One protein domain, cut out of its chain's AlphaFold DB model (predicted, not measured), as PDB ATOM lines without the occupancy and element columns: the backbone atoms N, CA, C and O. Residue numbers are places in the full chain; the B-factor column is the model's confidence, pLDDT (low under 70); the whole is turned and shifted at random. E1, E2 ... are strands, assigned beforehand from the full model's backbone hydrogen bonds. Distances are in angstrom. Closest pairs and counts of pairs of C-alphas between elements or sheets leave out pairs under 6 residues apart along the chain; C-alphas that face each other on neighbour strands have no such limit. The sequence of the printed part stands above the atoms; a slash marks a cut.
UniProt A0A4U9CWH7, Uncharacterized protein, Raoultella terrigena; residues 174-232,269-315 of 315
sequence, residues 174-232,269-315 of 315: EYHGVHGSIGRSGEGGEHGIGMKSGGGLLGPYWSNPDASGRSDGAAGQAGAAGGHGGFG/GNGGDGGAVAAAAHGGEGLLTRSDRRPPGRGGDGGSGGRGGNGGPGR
ATOM      1  N   GLU A 174     112.624 104.111 153.896       86.94
ATOM      2  CA  GLU A 174     112.993 102.817 153.330       86.94
ATOM      3  C   GLU A 174     113.763 101.946 154.319       86.94
ATOM      4  O   GLU A 174     114.442 102.440 155.219       86.94
ATOM      5  N   TYR A 175     113.643 100.630 154.146       87.88
ATOM      6  CA  TYR A 175     114.335  99.661 154.989       87.88
ATOM      7  C   TYR A 175     115.854  99.719 154.822       87.88
ATOM      8  O   TYR A 175     116.593  99.746 155.807       87.88
ATOM      9  N   HIS A 176     116.298  99.785 153.568       90.12
ATOM     10  CA  HIS A 176     117.687 100.029 153.209       90.12
ATOM     11  C   HIS A 176     117.917 101.533 153.071       90.12
ATOM     12  O   HIS A 176     117.051 102.281 152.610       90.12
ATOM     13  N   GLY A 177     119.103 101.978 153.467       89.19
ATOM     14  CA  GLY A 177     119.507 103.362 153.338       89.19
ATOM     15  C   GLY A 177     119.545 103.796 151.877       89.19
ATOM     16  O   GLY A 177     120.169 103.151 151.039       89.19
ATOM     17  N   VAL A 178     118.905 104.925 151.575       92.12
ATOM     18  CA  VAL A 178     118.946 105.521 150.234       92.12
ATOM     19  C   VAL A 178     120.379 105.894 149.850       92.12
ATOM     20  O   VAL A 178     121.138 106.393 150.680       92.12
ATOM     21  N   HIS A 179     120.770 105.665 148.602       91.81
ATOM     22  CA  HIS A 179     122.085 106.091 148.129       91.81
ATOM     23  C   HIS A 179     122.176 107.615 148.041       91.81
ATOM     24  O   HIS A 179     121.206 108.296 147.701       91.81
ATOM     25  N   GLY A 180     123.358 108.143 148.339       91.00
ATOM     26  CA  GLY A 180     123.660 109.550 148.148       91.00
ATOM     27  C   GLY A 180     123.593 109.935 146.672       91.00
ATOM     28  O   GLY A 180     124.036 109.188 145.801       91.00
ATOM     29  N   SER A 181     123.046 111.112 146.379       93.00
ATOM     30  CA  SER A 181     122.989 111.638 145.014       93.00
ATOM     31  C   SER A 181     124.383 111.971 144.485       93.00
ATOM     32  O   SER A 181     125.229 112.458 145.233       93.00
ATOM     33  N   ILE A 182     124.609 111.799 143.187       90.94
ATOM     34  CA  ILE A 182     125.848 112.251 142.544       90.94
ATOM     35  C   ILE A 182     125.905 113.786 142.579       90.94
ATOM     36  O   ILE A 182     124.915 114.465 142.296       90.94
ATOM     37  N   GLY A 183     127.063 114.327 142.951       89.81
ATOM     38  CA  GLY A 183     127.333 115.757 142.948       89.81
ATOM     39  C   GLY A 183     127.419 116.308 141.526       89.81
ATOM     40  O   GLY A 183     127.944 115.667 140.619       89.81
ATOM     41  N   ARG A 184     126.911 117.524 141.312       91.50
ATOM     42  CA  ARG A 184     127.012 118.204 140.012       91.50
ATOM     43  C   ARG A 184     128.482 118.474 139.681       91.50
ATOM     44  O   ARG A 184     129.180 119.047 140.510       91.50
ATOM     45  N   SER A 185     128.945 118.122 138.485       88.38
ATOM     46  CA  SER A 185     130.296 118.484 138.029       88.38
ATOM     47  C   SER A 185     130.516 119.997 138.016       88.38
ATOM     48  O   SER A 185     129.561 120.771 137.924       88.38
ATOM     49  N   GLY A 186     131.778 120.408 138.124       85.75
ATOM     50  CA  GLY A 186     132.149 121.790 137.850       85.75
ATOM     51  C   GLY A 186     131.891 122.152 136.390       85.75
ATOM     52  O   GLY A 186     131.750 121.280 135.530       85.75
ATOM     53  N   GLU A 187     131.850 123.446 136.113       87.94
ATOM     54  CA  GLU A 187     131.786 123.969 134.749       87.94
ATOM     55  C   GLU A 187     133.174 124.456 134.339       87.94
ATOM     56  O   GLU A 187     133.937 124.955 135.171       87.94
ATOM     57  N   GLY A 188     133.532 124.251 133.071       85.69
ATOM     58  CA  GLY A 188     134.827 124.678 132.543       85.69
ATOM     59  C   GLY A 188     134.947 126.196 132.535       85.69
ATOM     60  O   GLY A 188     133.939 126.900 132.501       85.69
ATOM     61  N   GLY A 189     136.180 126.699 132.564       84.62
ATOM     62  CA  GLY A 189     136.408 128.121 132.327       84.62
ATOM     63  C   GLY A 189     135.992 128.523 130.911       84.62
ATOM     64  O   GLY A 189     136.007 127.703 129.989       84.62
ATOM     65  N   GLU A 190     135.681 129.799 130.712       87.94
ATOM     66  CA  GLU A 190     135.437 130.340 129.374       87.94
ATOM     67  C   GLU A 190     136.739 130.867 128.769       87.94
ATOM     68  O   GLU A 190     137.496 131.591 129.418       87.94
ATOM     69  N   HIS A 191     137.010 130.517 127.512       87.06
ATOM     70  CA  HIS A 191     138.201 130.985 126.807       87.06
ATOM     71  C   HIS A 191     138.183 132.496 126.579       87.06
ATOM     72  O   HIS A 191     137.172 133.071 126.171       87.06
ATOM     73  N   GLY A 192     139.344 133.118 126.773       84.88
ATOM     74  CA  GLY A 192     139.551 134.511 126.407       84.88
ATOM     75  C   GLY A 192     139.488 134.704 124.891       84.88
ATOM     76  O   GLY A 192     139.839 133.818 124.106       84.88
ATOM     77  N   ILE A 193     139.048 135.879 124.452       85.25
ATOM     78  CA  ILE A 193     138.923 136.193 123.027       85.25
ATOM     79  C   ILE A 193     140.292 136.613 122.487       85.25
ATOM     80  O   ILE A 193     140.840 137.644 122.878       85.25
ATOM     81  N   GLY A 194     140.835 135.818 121.563       81.31
ATOM     82  CA  GLY A 194     142.088 136.121 120.872       81.31
ATOM     83  C   GLY A 194     142.001 137.365 119.985       81.31
ATOM     84  O   GLY A 194     140.965 137.670 119.380       81.31
ATOM     85  N   MET A 195     143.121 138.077 119.889       76.25
ATOM     86  CA  MET A 195     143.253 139.228 119.003       76.25
ATOM     87  C   MET A 195     143.318 138.771 117.548       76.25
ATOM     88  O   MET A 195     144.096 137.889 117.193       76.25
ATOM     89  N   LYS A 196     142.502 139.381 116.688       79.62
ATOM     90  CA  LYS A 196     142.503 139.115 115.250       79.62
ATOM     91  C   LYS A 196     143.251 140.230 114.533       79.62
ATOM     92  O   LYS A 196     143.043 141.416 114.796       79.62
ATOM     93  N   SER A 197     144.116 139.839 113.602       75.62
ATOM     94  CA  SER A 197     144.835 140.772 112.738       75.62
ATOM     95  C   SER A 197     144.201 140.848 111.352       75.62
ATOM     96  O   SER A 197     143.870 139.820 110.762       75.62
ATOM     97  N   GLY A 198     144.093 142.056 110.805       73.94
ATOM     98  CA  GLY A 198     143.893 142.310 109.379       73.94
ATOM     99  C   GLY A 198     145.207 142.731 108.716       73.94
ATOM    100  O   GLY A 198     146.047 143.371 109.347       73.94
ATOM    101  N   GLY A 199     145.406 142.374 107.447       72.62
ATOM    102  CA  GLY A 199     146.553 142.830 106.655       72.62
ATOM    103  C   GLY A 199     146.249 144.143 105.935       72.62
ATOM    104  O   GLY A 199     145.199 144.269 105.308       72.62
ATOM    105  N   GLY A 200     147.158 145.117 106.012       70.81
ATOM    106  CA  GLY A 200     147.061 146.386 105.288       70.81
ATOM    107  C   GLY A 200     148.406 146.832 104.714       70.81
ATOM    108  O   GLY A 200     149.453 146.280 105.048       70.81
ATOM    109  N   LEU A 201     148.379 147.869 103.869       73.31
ATOM    110  CA  LEU A 201     149.560 148.418 103.179       73.31
ATOM    111  C   LEU A 201     150.693 148.838 104.142       73.31
ATOM    112  O   LEU A 201     151.859 148.852 103.763       73.31
ATOM    113  N   LEU A 202     150.352 149.158 105.393       73.75
ATOM    114  CA  LEU A 202     151.285 149.601 106.436       73.75
ATOM    115  C   LEU A 202     151.671 148.490 107.434       73.75
ATOM    116  O   LEU A 202     152.329 148.765 108.439       73.75
ATOM    117  N   GLY A 203     151.293 147.242 107.149       69.12
ATOM    118  CA  GLY A 203     151.502 146.087 108.022       69.12
ATOM    119  C   GLY A 203     150.220 145.618 108.725       69.12
ATOM    120  O   GLY A 203     149.131 146.128 108.444       69.12
ATOM    121  N   PRO A 204     150.328 144.605 109.606       71.62
ATOM    122  CA  PRO A 204     149.185 144.047 110.319       71.62
ATOM    123  C   PRO A 204     148.573 145.073 111.278       71.62
ATOM    124  O   PRO A 204     149.286 145.746 112.026       71.62
ATOM    125  N   TYR A 205     147.246 145.168 111.267       72.19
ATOM    126  CA  TYR A 205     146.457 146.023 112.151       72.19
ATOM    127  C   TYR A 205     145.357 145.218 112.853       72.19
ATOM    128  O   TYR A 205     145.100 144.058 112.538       72.19
ATOM    129  N   TRP A 206     144.715 145.844 113.830       71.19
ATOM    130  CA  TRP A 206     143.736 145.239 114.727       71.19
ATOM    131  C   TRP A 206     142.367 145.180 114.054       71.19
ATOM    132  O   TRP A 206     141.849 146.224 113.666       71.19
ATOM    133  N   SER A 207     141.766 143.997 113.930       76.12
ATOM    134  CA  SER A 207     140.449 143.860 113.287       76.12
ATOM    135  C   SER A 207     139.286 143.651 114.265       76.12
ATOM    136  O   SER A 207     138.135 143.724 113.843       76.12
ATOM    137  N   ASN A 208     139.550 143.443 115.563       75.69
ATOM    138  CA  ASN A 208     138.528 143.298 116.615       75.69
ATOM    139  C   ASN A 208     138.861 144.093 117.905       75.69
ATOM    140  O   ASN A 208     139.208 143.502 118.929       75.69
ATOM    141  N   PRO A 209     138.738 145.433 117.906       65.44
ATOM    142  CA  PRO A 209     139.077 146.262 119.071       65.44
ATOM    143  C   PRO A 209     138.261 145.931 120.340       65.44
ATOM    144  O   PRO A 209     138.779 146.073 121.450       65.44
ATOM    145  N   ASP A 210     137.043 145.400 120.192       65.06
ATOM    146  CA  ASP A 210     136.152 144.999 121.299       65.06
ATOM    147  C   ASP A 210     136.647 143.777 122.097       65.06
ATOM    148  O   ASP A 210     136.111 143.459 123.158       65.06
ATOM    149  N   ALA A 211     137.685 143.078 121.618       64.62
ATOM    150  CA  ALA A 211     138.357 142.030 122.389       64.62
ATOM    151  C   ALA A 211     139.254 142.609 123.501       64.62
ATOM    152  O   ALA A 211     139.727 141.876 124.373       64.62
ATOM    153  N   SER A 212     139.500 143.927 123.496       63.22
ATOM    154  CA  SER A 212     140.263 144.589 124.551       63.22
ATOM    155  C   SER A 212     139.489 144.564 125.875       63.22
ATOM    156  O   SER A 212     138.361 145.031 125.966       63.22
ATOM    157  N   GLY A 213     140.083 143.943 126.898       68.56
ATOM    158  CA  GLY A 213     139.424 143.684 128.187       68.56
ATOM    159  C   GLY A 213     138.685 142.342 128.275       68.56
ATOM    160  O   GLY A 213     138.176 142.010 129.339       68.56
ATOM    161  N   ARG A 214     138.657 141.551 127.192       77.00
ATOM    162  CA  ARG A 214     138.074 140.193 127.147       77.00
ATOM    163  C   ARG A 214     139.080 139.128 126.698       77.00
ATOM    164  O   ARG A 214     138.693 138.034 126.297       77.00
ATOM    165  N   SER A 215     140.368 139.472 126.714       80.75
ATOM    166  CA  SER A 215     141.470 138.581 126.347       80.75
ATOM    167  C   SER A 215     141.756 137.537 127.419       80.75
ATOM    168  O   SER A 215     142.234 136.460 127.087       80.75
ATOM    169  N   ASP A 216     141.478 137.834 128.686       85.25
ATOM    170  CA  ASP A 216     141.634 136.865 129.771       85.25
ATOM    171  C   ASP A 216     140.458 135.881 129.757       85.25
ATOM    172  O   ASP A 216     139.314 136.273 129.520       85.25
ATOM    173  N   GLY A 217     140.748 134.601 129.983       83.25
ATOM    174  CA  GLY A 217     139.715 133.592 130.194       83.25
ATOM    175  C   GLY A 217     139.023 133.782 131.543       83.25
ATOM    176  O   GLY A 217     139.622 134.279 132.498       83.25
ATOM    177  N   ALA A 218     137.762 133.368 131.636       84.88
ATOM    178  CA  ALA A 218     137.031 133.351 132.896       84.88
ATOM    179  C   ALA A 218     137.250 132.017 133.616       84.88
ATOM    180  O   ALA A 218     137.323 130.963 132.983       84.88
ATOM    181  N   ALA A 219     137.346 132.065 134.944       84.81
ATOM    182  CA  ALA A 219     137.395 130.854 135.750       84.81
ATOM    183  C   ALA A 219     136.087 130.061 135.617       84.81
ATOM    184  O   ALA A 219     135.002 130.636 135.513       84.81
ATOM    185  N   GLY A 220     136.208 128.737 135.642       84.50
ATOM    186  CA  GLY A 220     135.069 127.832 135.693       84.50
ATOM    187  C   GLY A 220     134.339 127.880 137.035       84.50
ATOM    188  O   GLY A 220     134.777 128.520 137.995       84.50
ATOM    189  N   GLN A 221     133.221 127.163 137.130       86.88
ATOM    190  CA  GLN A 221     132.456 127.059 138.373       86.88
ATOM    191  C   GLN A 221     132.776 125.769 139.121       86.88
ATOM    192  O   GLN A 221     132.959 124.709 138.523       86.88
ATOM    193  N   ALA A 222     132.797 125.844 140.449       85.69
ATOM    194  CA  ALA A 222     132.958 124.665 141.286       85.69
ATOM    195  C   ALA A 222     131.767 123.700 141.141       85.69
ATOM    196  O   ALA A 222     130.600 124.105 141.089       85.69
ATOM    197  N   GLY A 223     132.078 122.406 141.129       86.06
ATOM    198  CA  GLY A 223     131.099 121.341 141.268       86.06
ATOM    199  C   GLY A 223     130.507 121.278 142.677       86.06
ATOM    200  O   GLY A 223     131.003 121.887 143.626       86.06
ATOM    201  N   ALA A 224     129.435 120.509 142.822       90.00
ATOM    202  CA  ALA A 224     128.798 120.216 144.094       90.00
ATOM    203  C   ALA A 224     129.299 118.885 144.670       90.00
ATOM    204  O   ALA A 224     129.668 117.958 143.944       90.00
ATOM    205  N   ALA A 225     129.291 118.789 145.998       88.56
ATOM    206  CA  ALA A 225     129.561 117.540 146.695       88.56
ATOM    207  C   ALA A 225     128.479 116.487 146.401       88.56
ATOM    208  O   ALA A 225     127.326 116.827 146.125       88.56
ATOM    209  N   GLY A 226     128.862 115.215 146.490       91.31
ATOM    210  CA  GLY A 226     127.920 114.103 146.493       91.31
ATOM    211  C   GLY A 226     127.105 114.066 147.786       91.31
ATOM    212  O   GLY A 226     127.557 114.501 148.848       91.31
ATOM    213  N   GLY A 227     125.884 113.549 147.697       91.88
ATOM    214  CA  GLY A 227     124.996 113.364 148.838       91.88
ATOM    215  C   GLY A 227     125.476 112.246 149.764       91.88
ATOM    216  O   GLY A 227     126.175 111.322 149.348       91.88
ATOM    217  N   HIS A 228     125.081 112.304 151.031       90.00
ATOM    218  CA  HIS A 228     125.337 111.223 151.980       90.00
ATOM    219  C   HIS A 228     124.369 110.061 151.779       90.00
ATOM    220  O   HIS A 228     123.194 110.271 151.482       90.00
ATOM    221  N   GLY A 229     124.862 108.844 151.994       89.88
ATOM    222  CA  GLY A 229     124.015 107.665 152.064       89.88
ATOM    223  C   GLY A 229     123.154 107.654 153.329       89.88
ATOM    224  O   GLY A 229     123.578 108.083 154.405       89.88
ATOM    225  N   GLY A 230     121.928 107.164 153.199       88.31
ATOM    226  CA  GLY A 230     120.978 106.998 154.288       88.31
ATOM    227  C   GLY A 230     121.330 105.829 155.208       88.31
ATOM    228  O   GLY A 230     122.071 104.916 154.852       88.31
ATOM    229  N   PHE A 231     120.760 105.844 156.408       87.88
ATOM    230  CA  PHE A 231     120.889 104.750 157.369       87.88
ATOM    231  C   PHE A 231     119.985 103.580 156.986       87.88
ATOM    232  O   PHE A 231     118.821 103.806 156.657       87.88
ATOM    233  N   GLY A 232     120.478 102.355 157.156       89.50
ATOM    234  CA  GLY A 232     119.612 101.181 157.210       89.50
ATOM    235  C   GLY A 232     118.733 101.178 158.465       89.50
ATOM    236  O   GLY A 232     119.084 101.769 159.501       89.50
ATOM    237  N   GLY A 269     123.093 103.048 152.901       89.19
ATOM    238  CA  GLY A 269     123.269 103.561 151.549       89.19
ATOM    239  C   GLY A 269     124.721 103.942 151.280       89.19
ATOM    240  O   GLY A 269     125.371 104.573 152.107       89.19
ATOM    241  N   ASN A 270     125.236 103.632 150.095       86.06
ATOM    242  CA  ASN A 270     126.478 104.233 149.600       86.06
ATOM    243  C   ASN A 270     126.377 105.767 149.553       86.06
ATOM    244  O   ASN A 270     125.309 106.313 149.271       86.06
ATOM    245  N   GLY A 271     127.488 106.458 149.806       89.06
ATOM    246  CA  GLY A 271     127.591 107.887 149.526       89.06
ATOM    247  C   GLY A 271     127.666 108.146 148.023       89.06
ATOM    248  O   GLY A 271     128.090 107.276 147.265       89.06
ATOM    249  N   GLY A 272     127.221 109.325 147.595       88.94
ATOM    250  CA  GLY A 272     127.278 109.726 146.194       88.94
ATOM    251  C   GLY A 272     128.659 110.244 145.810       88.94
ATOM    252  O   GLY A 272     129.349 110.862 146.625       88.94
ATOM    253  N   ASP A 273     129.045 110.044 144.557       86.06
ATOM    254  CA  ASP A 273     130.289 110.598 144.030       86.06
ATOM    255  C   ASP A 273     130.251 112.130 144.022       86.06
ATOM    256  O   ASP A 273     129.203 112.748 143.822       86.06
ATOM    257  N   GLY A 274     131.401 112.761 144.251       86.56
ATOM    258  CA  GLY A 274     131.540 114.204 144.087       86.56
ATOM    259  C   GLY A 274     131.550 114.599 142.612       86.56
ATOM    260  O   GLY A 274     131.947 113.806 141.759       86.56
ATOM    261  N   GLY A 275     131.141 115.832 142.304       86.88
ATOM    262  CA  GLY A 275     131.197 116.334 140.933       86.88
ATOM    263  C   GLY A 275     132.613 116.292 140.353       86.88
ATOM    264  O   GLY A 275     133.581 116.586 141.055       86.88
ATOM    265  N   ALA A 276     132.751 115.963 139.070       84.44
ATOM    266  CA  ALA A 276     134.056 115.968 138.415       84.44
ATOM    267  C   ALA A 276     134.638 117.392 138.312       84.44
ATOM    268  O   ALA A 276     133.897 118.381 138.284       84.44
ATOM    269  N   VAL A 277     135.970 117.486 138.234       82.06
ATOM    270  CA  VAL A 277     136.669 118.723 137.844       82.06
ATOM    271  C   VAL A 277     136.366 119.061 136.385       82.06
ATOM    272  O   VAL A 277     136.147 118.163 135.571       82.06
ATOM    273  N   ALA A 278     136.401 120.346 136.047       83.25
ATOM    274  CA  ALA A 278     136.248 120.814 134.678       83.25
ATOM    275  C   ALA A 278     137.535 121.451 134.150       83.25
ATOM    276  O   ALA A 278     138.390 121.897 134.916       83.25
ATOM    277  N   ALA A 279     137.681 121.470 132.826       82.62
ATOM    278  CA  ALA A 279     138.880 121.974 132.172       82.62
ATOM    279  C   ALA A 279     139.101 123.473 132.444       82.62
ATOM    280  O   ALA A 279     138.151 124.256 132.536       82.62
ATOM    281  N   ALA A 280     140.372 123.858 132.540       80.94
ATOM    282  CA  ALA A 280     140.788 125.254 132.552       80.94
ATOM    283  C   ALA A 280     140.621 125.889 131.165       80.94
ATOM    284  O   ALA A 280     140.663 125.207 130.139       80.94
ATOM    285  N   ALA A 281     140.474 127.207 131.140       84.00
ATOM    286  CA  ALA A 281     140.399 127.985 129.921       84.00
ATOM    287  C   ALA A 281     141.749 128.595 129.554       84.00
ATOM    288  O   ALA A 281     142.453 129.151 130.389       84.00
ATOM    289  N   HIS A 282     142.084 128.577 128.270       85.19
ATOM    290  CA  HIS A 282     143.158 129.404 127.727       85.19
ATOM    291  C   HIS A 282     142.769 130.886 127.660       85.19
ATOM    292  O   HIS A 282     141.609 131.225 127.409       85.19
ATOM    293  N   GLY A 283     143.756 131.761 127.850       83.25
ATOM    294  CA  GLY A 283     143.632 133.169 127.492       83.25
ATOM    295  C   GLY A 283     143.741 133.345 125.980       83.25
ATOM    296  O   GLY A 283     144.329 132.516 125.284       83.25
ATOM    297  N   GLY A 284     143.158 134.422 125.471       81.69
ATOM    298  CA  GLY A 284     143.228 134.782 124.066       81.69
ATOM    299  C   GLY A 284     144.663 135.079 123.635       81.69
ATOM    300  O   GLY A 284     145.435 135.699 124.373       81.69
ATOM    301  N   GLU A 285     145.018 134.660 122.422       80.75
ATOM    302  CA  GLU A 285     146.336 134.937 121.855       80.75
ATOM    303  C   GLU A 285     146.593 136.448 121.753       80.75
ATOM    304  O   GLU A 285     145.723 137.235 121.361       80.75
ATOM    305  N   GLY A 286     147.809 136.843 122.135       76.62
ATOM    306  CA  GLY A 286     148.287 138.215 122.018       76.62
ATOM    307  C   GLY A 286     148.705 138.530 120.588       76.62
ATOM    308  O   GLY A 286     148.941 137.635 119.781       76.62
ATOM    309  N   LEU A 287     148.853 139.816 120.285       75.94
ATOM    310  CA  LEU A 287     149.254 140.271 118.959       75.94
ATOM    311  C   LEU A 287     150.354 141.324 119.073       75.94
ATOM    312  O   LEU A 287     150.272 142.263 119.872       75.94
ATOM    313  N   LEU A 288     151.385 141.156 118.248       72.88
ATOM    314  CA  LEU A 288     152.457 142.123 118.064       72.88
ATOM    315  C   LEU A 288     152.299 142.773 116.690       72.88
ATOM    316  O   LEU A 288     152.382 142.093 115.667       72.88
ATOM    317  N   THR A 289     152.100 144.088 116.662       71.81
ATOM    318  CA  THR A 289     152.186 144.888 115.437       71.81
ATOM    319  C   THR A 289     153.420 145.784 115.489       71.81
ATOM    320  O   THR A 289     154.149 145.831 116.479       71.81
ATOM    321  N   ARG A 290     153.678 146.521 114.406       67.69
ATOM    322  CA  ARG A 290     154.806 147.459 114.329       67.69
ATOM    323  C   ARG A 290     154.692 148.625 115.327       67.69
ATOM    324  O   ARG A 290     155.704 149.247 115.631       67.69
ATOM    325  N   SER A 291     153.484 148.935 115.802       67.12
ATOM    326  CA  SER A 291     153.183 150.111 116.631       67.12
ATOM    327  C   SER A 291     152.615 149.792 118.015       67.12
ATOM    328  O   SER A 291     152.600 150.682 118.858       67.12
ATOM    329  N   ASP A 292     152.155 148.564 118.265       70.88
ATOM    330  CA  ASP A 292     151.574 148.166 119.550       70.88
ATOM    331  C   ASP A 292     151.894 146.693 119.852       70.88
ATOM    332  O   ASP A 292     151.902 145.836 118.962       70.88
ATOM    333  N   ARG A 293     152.149 146.390 121.125       75.75
ATOM    334  CA  ARG A 293     152.310 145.026 121.629       75.75
ATOM    335  C   ARG A 293     151.275 144.822 122.710       75.75
ATOM    336  O   ARG A 293     151.409 145.406 123.784       75.75
ATOM    337  N   ARG A 294     150.337 143.897 122.492       72.81
ATOM    338  CA  ARG A 294     149.521 143.407 123.604       72.81
ATOM    339  C   ARG A 294     149.878 141.980 123.966       72.81
ATOM    340  O   ARG A 294     149.976 141.127 123.081       72.81
ATOM    341  N   PRO A 295     150.116 141.731 125.261       76.38
ATOM    342  CA  PRO A 295     150.395 140.392 125.730       76.38
ATOM    343  C   PRO A 295     149.176 139.486 125.498       76.38
ATOM    344  O   PRO A 295     148.050 139.987 125.413       76.38
ATOM    345  N   PRO A 296     149.387 138.163 125.393       80.31
ATOM    346  CA  PRO A 296     148.290 137.210 125.476       80.31
ATOM    347  C   PRO A 296     147.552 137.375 126.803       80.31
ATOM    348  O   PRO A 296     148.146 137.773 127.812       80.31
ATOM    349  N   GLY A 297     146.263 137.056 126.789       80.44
ATOM    350  CA  GLY A 297     145.478 137.018 128.009       80.44
ATOM    351  C   GLY A 297     145.889 135.863 128.916       80.44
ATOM    352  O   GLY A 297     146.506 134.882 128.488       80.44
ATOM    353  N   ARG A 298     145.536 135.968 130.193       84.31
ATOM    354  CA  ARG A 298     145.700 134.882 131.162       84.31
ATOM    355  C   ARG A 298     144.615 133.831 130.958       84.31
ATOM    356  O   ARG A 298     143.482 134.156 130.618       84.31
ATOM    357  N   GLY A 299     144.969 132.567 131.164       79.75
ATOM    358  CA  GLY A 299     143.979 131.499 131.248       79.75
ATOM    359  C   GLY A 299     143.102 131.639 132.490       79.75
ATOM    360  O   GLY A 299     143.555 132.170 133.503       79.75
ATOM    361  N   GLY A 300     141.864 131.164 132.391       77.00
ATOM    362  CA  GLY A 300     140.975 130.991 133.536       77.00
ATOM    363  C   GLY A 300     141.159 129.604 134.143       77.00
ATOM    364  O   GLY A 300     141.316 128.624 133.413       77.00
ATOM    365  N   ASP A 301     141.129 129.497 135.468       76.56
ATOM    366  CA  ASP A 301     141.216 128.200 136.141       76.56
ATOM    367  C   ASP A 301     140.005 127.314 135.809       76.56
ATOM    368  O   ASP A 301     138.901 127.796 135.543       76.56
ATOM    369  N   GLY A 302     140.204 125.998 135.826       63.62
ATOM    370  CA  GLY A 302     139.107 125.044 135.688       63.62
ATOM    371  C   GLY A 302     138.236 124.994 136.942       63.62
ATOM    372  O   GLY A 302     138.697 125.283 138.047       63.62
ATOM    373  N   GLY A 303     136.977 124.586 136.785       64.38
ATOM    374  CA  GLY A 303     136.099 124.322 137.919       64.38
ATOM    375  C   GLY A 303     136.636 123.190 138.803       64.38
ATOM    376  O   GLY A 303     136.989 122.115 138.309       64.38
ATOM    377  N   SER A 304     136.681 123.396 140.121       68.75
ATOM    378  CA  SER A 304     137.057 122.341 141.071       68.75
ATOM    379  C   SER A 304     135.958 121.282 141.195       68.75
ATOM    380  O   SER A 304     134.775 121.614 141.173       68.75
ATOM    381  N   GLY A 305     136.334 120.020 141.401       68.81
ATOM    382  CA  GLY A 305     135.386 118.940 141.666       68.81
ATOM    383  C   GLY A 305     134.775 119.014 143.067       68.81
ATOM    384  O   GLY A 305     135.281 119.702 143.957       68.81
ATOM    385  N   GLY A 306     133.684 118.282 143.267       69.94
ATOM    386  CA  GLY A 306     133.064 118.083 144.571       69.94
ATOM    387  C   GLY A 306     133.709 116.938 145.350       69.94
ATOM    388  O   GLY A 306     134.312 116.031 144.782       69.94
ATOM    389  N   ARG A 307     133.549 116.945 146.676       79.38
ATOM    390  CA  ARG A 307     133.899 115.786 147.514       79.38
ATOM    391  C   ARG A 307     132.805 114.723 147.426       79.38
ATOM    392  O   ARG A 307     131.629 115.072 147.334       79.38
ATOM    393  N   GLY A 308     133.189 113.450 147.489       71.69
ATOM    394  CA  GLY A 308     132.236 112.353 147.655       71.69
ATOM    395  C   GLY A 308     131.520 112.426 149.003       71.69
ATOM    396  O   GLY A 308     132.059 112.943 149.986       71.69
ATOM    397  N   GLY A 309     130.294 111.919 149.042       65.00
ATOM    398  CA  GLY A 309     129.528 111.769 150.267       65.00
ATOM    399  C   GLY A 309     129.970 110.542 151.064       65.00
ATOM    400  O   GLY A 309     130.389 109.528 150.515       65.00
ATOM    401  N   ASN A 310     129.841 110.615 152.387       78.06
ATOM    402  CA  ASN A 310     129.988 109.446 153.254       78.06
ATOM    403  C   ASN A 310     128.858 108.426 153.024       78.06
ATOM    404  O   ASN A 310     127.705 108.816 152.812       78.06
ATOM    405  N   GLY A 311     129.183 107.136 153.135       69.62
ATOM    406  CA  GLY A 311     128.186 106.072 153.230       69.62
ATOM    407  C   GLY A 311     127.415 106.127 154.549       69.62
ATOM    408  O   GLY A 311     127.938 106.560 155.579       69.62
ATOM    409  N   GLY A 312     126.163 105.691 154.510       71.94
ATOM    410  CA  GLY A 312     125.346 105.476 155.690       71.94
ATOM    411  C   GLY A 312     125.647 104.112 156.320       71.94
ATOM    412  O   GLY A 312     125.987 103.166 155.611       71.94
ATOM    413  N   PRO A 313     125.544 103.973 157.650       73.38
ATOM    414  CA  PRO A 313     125.768 102.693 158.306       73.38
ATOM    415  C   PRO A 313     124.541 101.774 158.186       73.38
ATOM    416  O   PRO A 313     123.394 102.233 158.261       73.38
ATOM    417  N   GLY A 314     124.808 100.474 158.039       69.69
ATOM    418  CA  GLY A 314     123.814  99.403 158.165       69.69
ATOM    419  C   GLY A 314     123.473  99.081 159.624       69.69
ATOM    420  O   GLY A 314     124.034  99.677 160.555       69.69
ATOM    421  N   ARG A 315     122.531  98.157 159.824       72.88
ATOM    422  CA  ARG A 315     122.038  97.737 161.144       72.88
ATOM    423  C   ARG A 315     121.984  96.228 161.308       72.88
ATOM    424  O   ARG A 315     121.849  95.524 160.290       72.88
TER     425      ARG A 315
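What this domain is: This is residues 174 to 232 and 269 to 315 of the 315 residues of an uncharacterized protein of Raoultella terrigena (UniProt A0A4U9CWH7). With little regular structure, this is a long thin rod of unnamed chain, in which residues 174 to 196, 207 to 232 and 269 to 315 run lengthwise side by side, the last folding back on itself around residues 289 to 292. The small hairpin of E1 and E2 sits at the same end as that fold. The 106 printed residues hold two named strands, E1 then E2, antiparallel, and no named helix; the class is all strand, with only 8 residues in named elements. The whole is extended, radius of gyration of the C-alphas 23.1 A, spanning 81 by 16 by 15 A.

How they stand to each other: E1, residues 197 to 200, and E2, residues 203 to 206, form a hairpin with a tight link, antiparallel at 138 degrees. N 198 and O 205 are within hydrogen-bond range at 2.8 A. Residues 287 to 288 pair antiparallel with 293 to 294.

Where its parts are: E1 begins at C-alpha 197 (144.835, 140.772, 112.738) and measures 9.6 A. E2, 10.3 A, ends at C-alpha 206 (143.736, 145.239, 114.727).

The domain as a whole: The C-alphas farthest apart, of Leu 201 and Arg 315, are 81.8 A apart. Residues 233 to 268 are cut out; C-alphas 232 and 269 are 7.1 A apart. Sixteen residues have pLDDT under 70, among them 209 to 213 and 302 to 306.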